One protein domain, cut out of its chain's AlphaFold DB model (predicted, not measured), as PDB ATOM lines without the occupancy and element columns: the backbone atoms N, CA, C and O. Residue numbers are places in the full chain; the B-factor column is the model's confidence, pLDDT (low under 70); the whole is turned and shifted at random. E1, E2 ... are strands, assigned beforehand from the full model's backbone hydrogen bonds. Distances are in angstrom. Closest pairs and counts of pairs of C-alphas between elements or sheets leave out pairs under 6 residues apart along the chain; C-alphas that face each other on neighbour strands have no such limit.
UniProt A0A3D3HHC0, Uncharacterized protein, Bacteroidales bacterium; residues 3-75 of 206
ATOM      1  N   THR A   3     -28.680  46.224 -50.929       93.69
ATOM      2  CA  THR A   3     -28.013  47.526 -50.824       93.69
ATOM      3  C   THR A   3     -26.933  47.477 -49.751       93.69
ATOM      4  O   THR A   3     -27.097  46.840 -48.713       93.69
ATOM      5  N   SER A   4     -25.804  48.137 -50.008       90.81
ATOM      6  CA  SER A   4     -24.692  48.232 -49.062       90.81
ATOM      7  C   SER A   4     -24.000  49.581 -49.194       90.81
ATOM      8  O   SER A   4     -23.755  50.042 -50.307       90.81
ATOM      9  N   ASP A   5     -23.660  50.192 -48.061       91.50
ATOM     10  CA  ASP A   5     -22.806  51.388 -47.984       91.50
ATOM     11  C   ASP A   5     -21.347  51.036 -47.616       91.50
ATOM     12  O   ASP A   5     -20.552  51.896 -47.236       91.50
ATOM     13  N   GLY A   6     -20.998  49.746 -47.682       87.62
ATOM     14  CA  GLY A   6     -19.696  49.206 -47.283       87.62
ATOM     15  C   GLY A   6     -19.548  48.945 -45.780       87.62
ATOM     16  O   GLY A   6     -18.582  48.298 -45.376       87.62
ATOM     17  N   LYS A   7     -20.492  49.391 -44.940       89.00
ATOM     18  CA  LYS A   7     -20.511  49.140 -43.483       89.00
ATOM     19  C   LYS A   7     -21.774  48.430 -43.018       89.00
ATOM     20  O   LYS A   7     -21.736  47.680 -42.045       89.00
ATOM     21  N   THR A   8     -22.877  48.706 -43.690       93.62
ATOM     22  CA  THR A   8     -24.190  48.127 -43.480       93.62
ATOM     23  C   THR A   8     -24.685  47.497 -44.763       93.62
ATOM     24  O   THR A   8     -24.358  47.944 -45.859       93.62
ATOM     25  N   LEU A   9     -25.479  46.451 -44.600       96.50
ATOM     26  CA  LEU A   9     -26.148  45.725 -45.659       96.50
ATOM     27  C   LEU A   9     -27.645  45.703 -45.351       96.50
ATOM     28  O   LEU A   9     -28.048  45.497 -44.204       96.50
ATOM     29  N   SER A  10     -28.458  45.895 -46.380       97.31
ATOM     30  CA  SER A  10     -29.895  45.632 -46.336       97.31
ATOM     31  C   SER A  10     -30.300  44.811 -47.551       97.31
ATOM     32  O   SER A  10     -29.688  44.910 -48.618       97.31
ATOM     33  N   PHE A  11     -31.338  44.000 -47.408       95.81
ATOM     34  CA  PHE A  11     -31.921  43.268 -48.522       95.81
ATOM     35  C   PHE A  11     -33.441  43.247 -48.425       95.81
ATOM     36  O   PHE A  11     -34.018  43.333 -47.345       95.81
ATOM     37  N   LYS A  12     -34.081  43.135 -49.586       93.81
ATOM     38  CA  LYS A  12     -35.525  42.963 -49.719       93.81
ATOM     39  C   LYS A  12     -35.850  42.147 -50.965       93.81
ATOM     40  O   LYS A  12     -35.356  42.475 -52.046       93.81
ATOM     41  N   ALA A  13     -36.695  41.141 -50.828       87.31
ATOM     42  CA  ALA A  13     -37.395  40.449 -51.901       87.31
ATOM     43  C   ALA A  13     -38.907  40.654 -51.717       87.31
ATOM     44  O   ALA A  13     -39.365  40.856 -50.594       87.31
ATOM     45  N   ASP A  14     -39.665  40.655 -52.813       81.44
ATOM     46  CA  ASP A  14     -41.125  40.813 -52.752       81.44
ATOM     47  C   ASP A  14     -41.840  39.457 -52.597       81.44
ATOM     48  O   ASP A  14     -42.931  39.391 -52.040       81.44
ATOM     49  N   GLU A  15     -41.195  38.376 -53.039       83.25
ATOM     50  CA  GLU A  15     -41.659  36.993 -52.944       83.25
ATOM     51  C   GLU A  15     -40.462  36.032 -52.861       83.25
ATOM     52  O   GLU A  15     -39.307  36.438 -53.049       83.25
ATOM     53  N   CYS A  16     -40.733  34.757 -52.580       86.69
ATOM     54  CA  CYS A  16     -39.717  33.714 -52.609       86.69
ATOM     55  C   CYS A  16     -39.098  33.566 -54.004       86.69
ATOM     56  O   CYS A  16     -39.780  33.591 -55.028       86.69
ATOM     57  N   ILE A  17     -37.784  33.375 -54.050       82.38
ATOM     58  CA  ILE A  17     -37.027  33.261 -55.294       82.38
ATOM     59  C   ILE A  17     -37.168  31.836 -55.828       82.38
ATOM     60  O   ILE A  17     -36.898  30.870 -55.114       82.38
ATOM     61  N   LYS A  18     -37.537  31.697 -57.105       82.69
ATOM     62  CA  LYS A  18     -37.570  30.397 -57.782       82.69
ATOM     63  C   LYS A  18     -36.158  29.959 -58.191       82.69
ATOM     64  O   LYS A  18     -35.492  30.656 -58.956       82.69
ATOM     65  N   ILE A  19     -35.725  28.788 -57.727       79.88
ATOM     66  CA  ILE A  19     -34.475  28.132 -58.139       79.88
ATOM     67  C   ILE A  19     -34.817  26.692 -58.538       79.88
ATOM     68  O   ILE A  19     -35.178  25.871 -57.696       79.88
ATOM     69  N   GLY A  20     -34.725  26.383 -59.835       82.56
ATOM     70  CA  GLY A  20     -35.276  25.134 -60.376       82.56
ATOM     71  C   GLY A  20     -36.800  25.104 -60.219       82.56
ATOM     72  O   GLY A  20     -37.468  26.068 -60.592       82.56
ATOM     73  N   ASP A  21     -37.333  24.035 -59.628       72.25
ATOM     74  CA  ASP A  21     -38.776  23.850 -59.391       72.25
ATOM     75  C   ASP A  21     -39.224  24.223 -57.970       72.25
ATOM     76  O   ASP A  21     -40.386  24.041 -57.617       72.25
ATOM     77  N   LYS A  22     -38.313  24.763 -57.154       79.94
ATOM     78  CA  LYS A  22     -38.559  25.107 -55.750       79.94
ATOM     79  C   LYS A  22     -38.435  26.606 -55.507       79.94
ATOM     80  O   LYS A  22     -37.752  27.319 -56.250       79.94
ATOM     81  N   PHE A  23     -39.090  27.066 -54.451       86.25
ATOM     82  CA  PHE A  23     -39.079  28.454 -54.004       86.25
ATOM     83  C   PHE A  23     -38.255  28.576 -52.733       86.25
ATOM     84  O   PHE A  23     -38.269  27.670 -51.908       86.25
ATOM     85  N   TYR A  24     -37.523  29.678 -52.590       88.25
ATOM     86  CA  TYR A  24     -36.618  29.877 -51.467       88.25
ATOM     87  C   TYR A  24     -36.643  31.309 -50.934       88.25
ATOM     88  O   TYR A  24     -36.759  32.276 -51.689       88.25
ATOM     89  N   SER A  25     -36.437  31.441 -49.632       91.19
ATOM     90  CA  SER A  25     -36.277  32.695 -48.890       91.19
ATOM     91  C   SER A  25     -34.989  32.647 -48.067       91.19
ATOM     92  O   SER A  25     -34.265  31.648 -48.057       91.19
ATOM     93  N   VAL A  26     -34.629  33.752 -47.412       93.50
ATOM     94  CA  VAL A  26     -33.356  33.853 -46.688       93.50
ATOM     95  C   VAL A  26     -33.509  33.269 -45.286       93.50
ATOM     96  O   VAL A  26     -34.192  33.854 -44.452       93.50
ATOM     97  N   GLY A  27     -32.842  32.148 -45.010       93.81
ATOM     98  CA  GLY A  27     -32.764  31.543 -43.673       93.81
ATOM     99  C   GLY A  27     -31.544  31.997 -42.869       93.81
ATOM    100  O   GLY A  27     -31.562  31.966 -41.642       93.81
ATOM    101  N   ALA A  28     -30.484  32.479 -43.529       96.38
ATOM    102  CA  ALA A  28     -29.418  33.203 -42.841       96.38
ATOM    103  C   ALA A  28     -28.662  34.184 -43.747       96.38
ATOM    104  O   ALA A  28     -28.539  33.975 -44.954       96.38
ATOM    105  N   VAL A  29     -28.078  35.220 -43.146       97.56
ATOM    106  CA  VAL A  29     -27.094  36.100 -43.789       97.56
ATOM    107  C   VAL A  29     -25.796  36.078 -42.996       97.56
ATOM    108  O   VAL A  29     -25.775  36.353 -41.799       97.56
ATOM    109  N   ILE A  30     -24.690  35.795 -43.677       97.62
ATOM    110  CA  ILE A  30     -23.346  35.830 -43.102       97.62
ATOM    111  C   ILE A  30     -22.648  37.087 -43.616       97.62
ATOM    112  O   ILE A  30     -22.377  37.201 -44.815       97.62
ATOM    113  N   VAL A  31     -22.340  38.025 -42.718       97.12
ATOM    114  CA  VAL A  31     -21.684  39.300 -43.049       97.12
ATOM    115  C   VAL A  31     -20.255  39.297 -42.518       97.12
ATOM    116  O   VAL A  31     -20.024  39.342 -41.308       97.12
ATOM    117  N   LYS A  32     -19.282  39.247 -43.433       95.88
ATOM    118  CA  LYS A  32     -17.851  39.136 -43.124       95.88
ATOM    119  C   LYS A  32     -17.123  40.471 -43.182       95.88
ATOM    120  O   LYS A  32     -17.233  41.206 -44.166       95.88
ATOM    121  N   GLY A  33     -16.271  40.715 -42.191       93.19
ATOM    122  CA  GLY A  33     -15.294  41.804 -42.178       93.19
ATOM    123  C   GLY A  33     -13.920  41.284 -41.772       93.19
ATOM    124  O   GLY A  33     -13.685  40.987 -40.600       93.19
ATOM    125  N   GLY A  34     -13.012  41.155 -42.740       87.94
ATOM    126  CA  GLY A  34     -11.719  40.509 -42.510       87.94
ATOM    127  C   GLY A  34     -11.898  39.043 -42.099       87.94
ATOM    128  O   GLY A  34     -12.593  38.289 -42.775       87.94
ATOM    129  N   ASN A  35     -11.296  38.648 -40.973       89.31
ATOM    130  CA  ASN A  35     -11.299  37.257 -40.498       89.31
ATOM    131  C   ASN A  35     -12.520  36.881 -39.637       89.31
ATOM    132  O   ASN A  35     -12.614  35.738 -39.196       89.31
ATOM    133  N   ALA A  36     -13.444  37.812 -39.384       93.50
ATOM    134  CA  ALA A  36     -14.607  37.590 -38.525       93.50
ATOM    135  C   ALA A  36     -15.927  37.762 -39.297       93.50
ATOM    136  O   ALA A  36     -15.989  38.482 -40.299       93.50
ATOM    137  N   ALA A  37     -16.990  37.113 -38.816       95.44
ATOM    138  CA  ALA A  37     -18.325  37.188 -39.402       95.44
ATOM    139  C   ALA A  37     -19.411  37.315 -38.330       95.44
ATOM    140  O   ALA A  37     -19.310  36.685 -37.279       95.44
ATOM    141  N   ASN A  38     -20.455  38.082 -38.634       97.25
ATOM    142  CA  ASN A  38     -21.741  37.969 -37.953       97.25
ATOM    143  C   ASN A  38     -22.636  37.033 -38.763       97.25
ATOM    144  O   ASN A  38     -22.634  37.091 -39.996       97.25
ATOM    145  N   VAL A  39     -23.402  36.195 -38.069       96.81
ATOM    146  CA  VAL A  39     -24.413  35.318 -38.664       96.81
ATOM    147  C   VAL A  39     -25.775  35.772 -38.161       96.81
ATOM    148  O   VAL A  39     -26.029  35.758 -36.961       96.81
ATOM    149  N   TYR A  40     -26.625  36.188 -39.088       97.00
ATOM    150  CA  TYR A  40     -28.012  36.556 -38.839       97.00
ATOM    151  C   TYR A  40     -28.874  35.380 -39.271       97.00
ATOM    152  O   TYR A  40     -28.934  35.096 -40.463       97.00
ATOM    153  N   PHE A  41     -29.454  34.660 -38.314       96.25
ATOM    154  CA  PHE A  41     -30.265  33.468 -38.562       96.25
ATOM    155  C   PHE A  41     -31.755  33.798 -38.426       96.25
ATOM    156  O   PHE A  41     -32.135  34.516 -37.502       96.25
ATOM    157  N   TYR A  42     -32.575  33.256 -39.325       92.81
ATOM    158  CA  TYR A  42     -34.023  33.447 -39.371       92.81
ATOM    159  C   TYR A  42     -34.697  32.073 -39.402       92.81
ATOM    160  O   TYR A  42     -34.639  31.377 -40.415       92.81
ATOM    161  N   GLU A  43     -35.313  31.683 -38.285       83.69
ATOM    162  CA  GLU A  43     -35.888  30.344 -38.088       83.69
ATOM    163  C   GLU A  43     -36.997  30.020 -39.103       83.69
ATOM    164  O   GLU A  43     -36.980  28.950 -39.700       83.69
ATOM    165  N   GLU A  44     -37.878  30.982 -39.385       82.31
ATOM    166  CA  GLU A  44     -38.961  30.860 -40.377       82.31
ATOM    167  C   GLU A  44     -38.613  31.507 -41.727       82.31
ATOM    168  O   GLU A  44     -39.497  31.820 -42.522       82.31
ATOM    169  N   SER A  45     -37.323  31.735 -42.001       87.81
ATOM    170  CA  SER A  45     -36.826  32.618 -43.066       87.81
ATOM    171  C   SER A  45     -37.292  34.078 -42.974       87.81
ATOM    172  O   SER A  45     -38.095  34.471 -42.134       87.81
ATOM    173  N   THR A  46     -36.771  34.919 -43.865       91.38
ATOM    174  CA  THR A  46     -37.305  36.254 -44.128       91.38
ATOM    175  C   THR A  46     -37.095  36.646 -45.591       91.38
ATOM    176  O   THR A  46     -36.190  36.155 -46.274       91.38
ATOM    177  N   LEU A  47     -37.914  37.579 -46.076       92.00
ATOM    178  CA  LEU A  47     -37.723  38.238 -47.370       92.00
ATOM    179  C   LEU A  47     -36.937  39.549 -47.247       92.00
ATOM    180  O   LEU A  47     -36.501  40.101 -48.258       92.00
ATOM    181  N   SER A  48     -36.727  40.059 -46.033       94.94
ATOM    182  CA  SER A  48     -35.989  41.303 -45.825       94.94
ATOM    183  C   SER A  48     -35.366  41.414 -44.444       94.94
ATOM    184  O   SER A  48     -35.987  41.047 -43.449       94.94
ATOM    185  N   ASP A  49     -34.200  42.043 -44.390       97.12
ATOM    186  CA  ASP A  49     -33.643  42.626 -43.172       97.12
ATOM    187  C   ASP A  49     -32.749  43.821 -43.541       97.12
ATOM    188  O   ASP A  49     -32.332  43.991 -44.695       97.12
ATOM    189  N   ALA A  50     -32.462  44.677 -42.569       96.94
ATOM    190  CA  ALA A  50     -31.706  45.901 -42.743       96.94
ATOM    191  C   ALA A  50     -30.692  46.110 -41.620       96.94
ATOM    192  O   ALA A  50     -30.789  45.561 -40.527       96.94
ATOM    193  N   ASN A  51     -29.723  46.989 -41.877       95.38
ATOM    194  CA  ASN A  51     -28.677  47.351 -40.916       95.38
ATOM    195  C   ASN A  51     -27.784  46.177 -40.473       95.38
ATOM    196  O   ASN A  51     -27.177  46.242 -39.400       95.38
ATOM    197  N   LEU A  52     -27.647  45.145 -41.310       97.25
ATOM    198  CA  LEU A  52     -26.739  44.023 -41.071       97.25
ATOM    199  C   LEU A  52     -25.289  44.498 -41.188       97.25
ATOM    200  O   LEU A  52     -24.958  45.281 -42.079       97.25
ATOM    201  N   ARG A  53     -24.405  44.057 -40.291       96.31
ATOM    202  CA  ARG A  53     -23.034  44.578 -40.163       96.31
ATOM    203  C   ARG A  53     -22.037  43.451 -39.969       96.31
ATOM    204  O   ARG A  53     -22.354  42.422 -39.380       96.31
ATOM    205  N   ALA A  54     -20.804  43.684 -40.403       95.50
ATOM    206  CA  ALA A  54     -19.680  42.859 -39.984       95.50
ATOM    207  C   ALA A  54     -19.367  43.085 -38.486       95.50
ATOM    208  O   ALA A  54     -19.756  44.122 -37.929       95.50
ATOM    209  N   PRO A  55     -18.642  42.162 -37.828       94.56
ATOM    210  CA  PRO A  55     -18.234  42.329 -36.437       94.56
ATOM    211  C   PRO A  55     -17.448  43.618 -36.188       94.56
ATOM    212  O   PRO A  55     -16.801  44.179 -37.082       94.56
ATOM    213  N   VAL A  56     -17.481  44.072 -34.938       91.50
ATOM    214  CA  VAL A  56     -16.657  45.188 -34.473       91.50
ATOM    215  C   VAL A  56     -15.180  44.794 -34.547       91.50
ATOM    216  O   VAL A  56     -14.791  43.729 -34.074       91.50
ATOM    217  N   ASN A  57     -14.356  45.644 -35.159       85.06
ATOM    218  CA  ASN A  57     -12.907  45.459 -35.200       85.06
ATOM    219  C   ASN A  57     -12.224  46.160 -34.011       85.06
ATOM    220  O   ASN A  57     -12.870  46.815 -33.194       85.06
ATOM    221  N   ALA A  58     -10.892  46.082 -33.947       86.50
ATOM    222  CA  ALA A  58     -10.095  46.683 -32.874       86.50
ATOM    223  C   ALA A  58     -10.299  48.206 -32.685       86.50
ATOM    224  O   ALA A  58      -9.957  48.733 -31.633       86.50
ATOM    225  N   SER A  59     -10.877  48.919 -33.662       85.00
ATOM    226  CA  SER A  59     -11.216  50.347 -33.535       85.00
ATOM    227  C   SER A  59     -12.515  50.621 -32.761       85.00
ATOM    228  O   SER A  59     -12.911  51.778 -32.625       85.00
ATOM    229  N   GLY A  60     -13.221  49.581 -32.305       84.75
ATOM    230  CA  GLY A  60     -14.519  49.711 -31.636       84.75
ATOM    231  C   GLY A  60     -15.684  50.008 -32.589       84.75
ATOM    232  O   GLY A  60     -16.805  50.237 -32.143       84.75
ATOM    233  N   LYS A  61     -15.447  49.987 -33.908       84.81
ATOM    234  CA  LYS A  61     -16.469  50.157 -34.952       84.81
ATOM    235  C   LYS A  61     -16.605  48.885 -35.782       84.81
ATOM    236  O   LYS A  61     -15.655  48.114 -35.902       84.81
ATOM    237  N   ALA A  62     -17.780  48.682 -36.377       85.06
ATOM    238  CA  ALA A  62     -17.990  47.611 -37.350       85.06
ATOM    239  C   ALA A  62     -16.929  47.682 -38.461       85.06
ATOM    240  O   ALA A  62     -16.637  48.766 -38.982       85.06
ATOM    241  N   ALA A  63     -16.349  46.532 -38.802       90.00
ATOM    242  CA  ALA A  63     -15.439  46.417 -39.931       90.00
ATOM    243  C   ALA A  63     -16.149  46.757 -41.253       90.00
ATOM    244  O   ALA A  63     -17.373  46.664 -41.364       90.00
ATOM    245  N   ALA A  64     -15.366  47.119 -42.270       92.44
ATOM    246  CA  ALA A  64     -15.889  47.178 -43.628       92.44
ATOM    247  C   ALA A  64     -16.338  45.777 -44.072       92.44
ATOM    248  O   ALA A  64     -15.678  44.775 -43.769       92.44
ATOM    249  N   ILE A  65     -17.456  45.713 -44.788       94.44
ATOM    250  CA  ILE A  65     -17.984  44.466 -45.334       94.44
ATOM    251  C   ILE A  65     -17.074  44.025 -46.483       94.44
ATOM    252  O   ILE A  65     -16.872  44.752 -47.449       94.44
ATOM    253  N   SER A  66     -16.530  42.820 -46.363       93.62
ATOM    254  CA  SER A  66     -15.614  42.208 -47.337       93.62
ATOM    255  C   SER A  66     -16.247  41.044 -48.101       93.62
ATOM    256  O   SER A  66     -15.834  40.739 -49.215       93.62
ATOM    257  N   ASN A  67     -17.264  40.402 -47.522       94.12
ATOM    258  CA  ASN A  67     -18.048  39.363 -48.176       94.12
ATOM    259  C   ASN A  67     -19.434  39.252 -47.521       94.12
ATOM    260  O   ASN A  67     -19.588  39.507 -46.324       94.12
ATOM    261  N   VAL A  68     -20.423  38.856 -48.319       95.38
ATOM    262  CA  VAL A  68     -21.783  38.557 -47.872       95.38
ATOM    263  C   VAL A  68     -22.189  37.217 -48.468       95.38
ATOM    264  O   VAL A  68     -22.009  36.999 -49.664       95.38
ATOM    265  N   THR A  69     -22.742  36.333 -47.643       96.25
ATOM    266  CA  THR A  69     -23.335  35.065 -48.087       96.25
ATOM    267  C   THR A  69     -24.786  34.995 -47.631       96.25
ATOM    268  O   THR A  69     -25.075  35.261 -46.466       96.25
ATOM    269  N   PHE A  70     -25.682  34.623 -48.544       95.19
ATOM    270  CA  PHE A  70     -27.089  34.350 -48.258       95.19
ATOM    271  C   PHE A  70     -27.306  32.837 -48.241       95.19
ATOM    272  O   PHE A  70     -27.041  32.157 -49.234       95.19
ATOM    273  N   CYS A  71     -27.772  32.316 -47.111       93.88
ATOM    274  CA  CYS A  71     -28.222  30.940 -46.979       93.88
ATOM    275  C   CYS A  71     -29.729  30.910 -47.204       93.88
ATOM    276  O   CYS A  71     -30.479  31.616 -46.528       93.88
ATOM    277  N   HIS A  72     -30.151  30.095 -48.162       91.62
ATOM    278  CA  HIS A  72     -31.541  29.991 -48.564       91.62
ATOM    279  C   HIS A  72     -32.184  28.764 -47.925       91.62
ATOM    280  O   HIS A  72     -31.540  27.717 -47.837       91.62
ATOM    281  N   ILE A  73     -33.436  28.899 -47.503       89.69
ATOM    282  CA  ILE A  73     -34.279  27.776 -47.091       89.69
ATOM    283  C   ILE A  73     -35.501  27.721 -47.999       89.69
ATOM    284  O   ILE A  73     -35.887  28.738 -48.578       89.69
ATOM    285  N   GLU A  74     -36.029  26.520 -48.205       87.06
ATOM    286  CA  GLU A  74     -37.204  26.306 -49.049       87.06
ATOM    287  C   GLU A  74     -38.405  27.027 -48.431       87.06
ATOM    288  O   GLU A  74     -38.627  26.945 -47.225       87.06
ATOM    289  N   CYS A  75     -39.137  27.774 -49.250       77.94
ATOM    290  CA  CYS A  75     -40.408  28.347 -48.856       77.94
ATOM    291  C   CYS A  75     -41.485  27.282 -48.979       77.94
ATOM    292  O   CYS A  75     -41.669  26.724 -50.063       77.94
TER     293      CYS A  75
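What this domain is: This is residues 3 to 75 of the 206 residues of an uncharacterized protein of Bacteroidales bacterium (UniProt A0A3D3HHC0). A strongly twisted sheet, with E4 and E6 along either side of long E3 and short E2 at one end, faces a two-stranded sheet, E1 and E5, in an all-strand sandwich drawn out as a rod. The E2 and E3 hairpin makes one tip, the loop 54 to 66 the other. The 73 printed residues include six strands, E1 to E6, with antiparallel neighbours, and no named helix. The whole is only just compact, close to loose: radius of gyration of the C-alphas 13.2 A, spans 45 by 19 by 19 A.

How they stand to each other: E3, residues 22 to 33, has E6, residues 67 to 74, on one side, with N 30 and O 69 2.9 A apart. On the other side are E2, residues 17 to 19, with N 17 and O 24 2.8 A apart, and E4, residues 36 to 46, with N 31 and O 38 2.9 A apart. Hairpins E2 and E3, and E3 and E4, form a meander, each strand the antiparallel neighbour of the one before. E4 bends by 100 degrees at residue 43. E1, residues 8 to 12, pairs with E5, residues 48 to 53: N 9 and O 52 are 2.8 A apart. The closest C-alphas of E3 and E5, Val 31 and Arg 53, are 6.2 A apart.

Where its parts are: E3 is 31.7 A long, E4 23.4 A, E6 23.2 A. E1 begins at C-alpha 8 (-24.190, 48.127, -43.480); E6 ends at C-alpha 74 (-37.204, 26.306, -49.049).

The domain as a whole: The farthest C-alphas, Asp 21 and Ser 59, are 46.2 A apart. The printed part has no cut; the link E5 to E6 is long. No printed residue is under pLDDT 70.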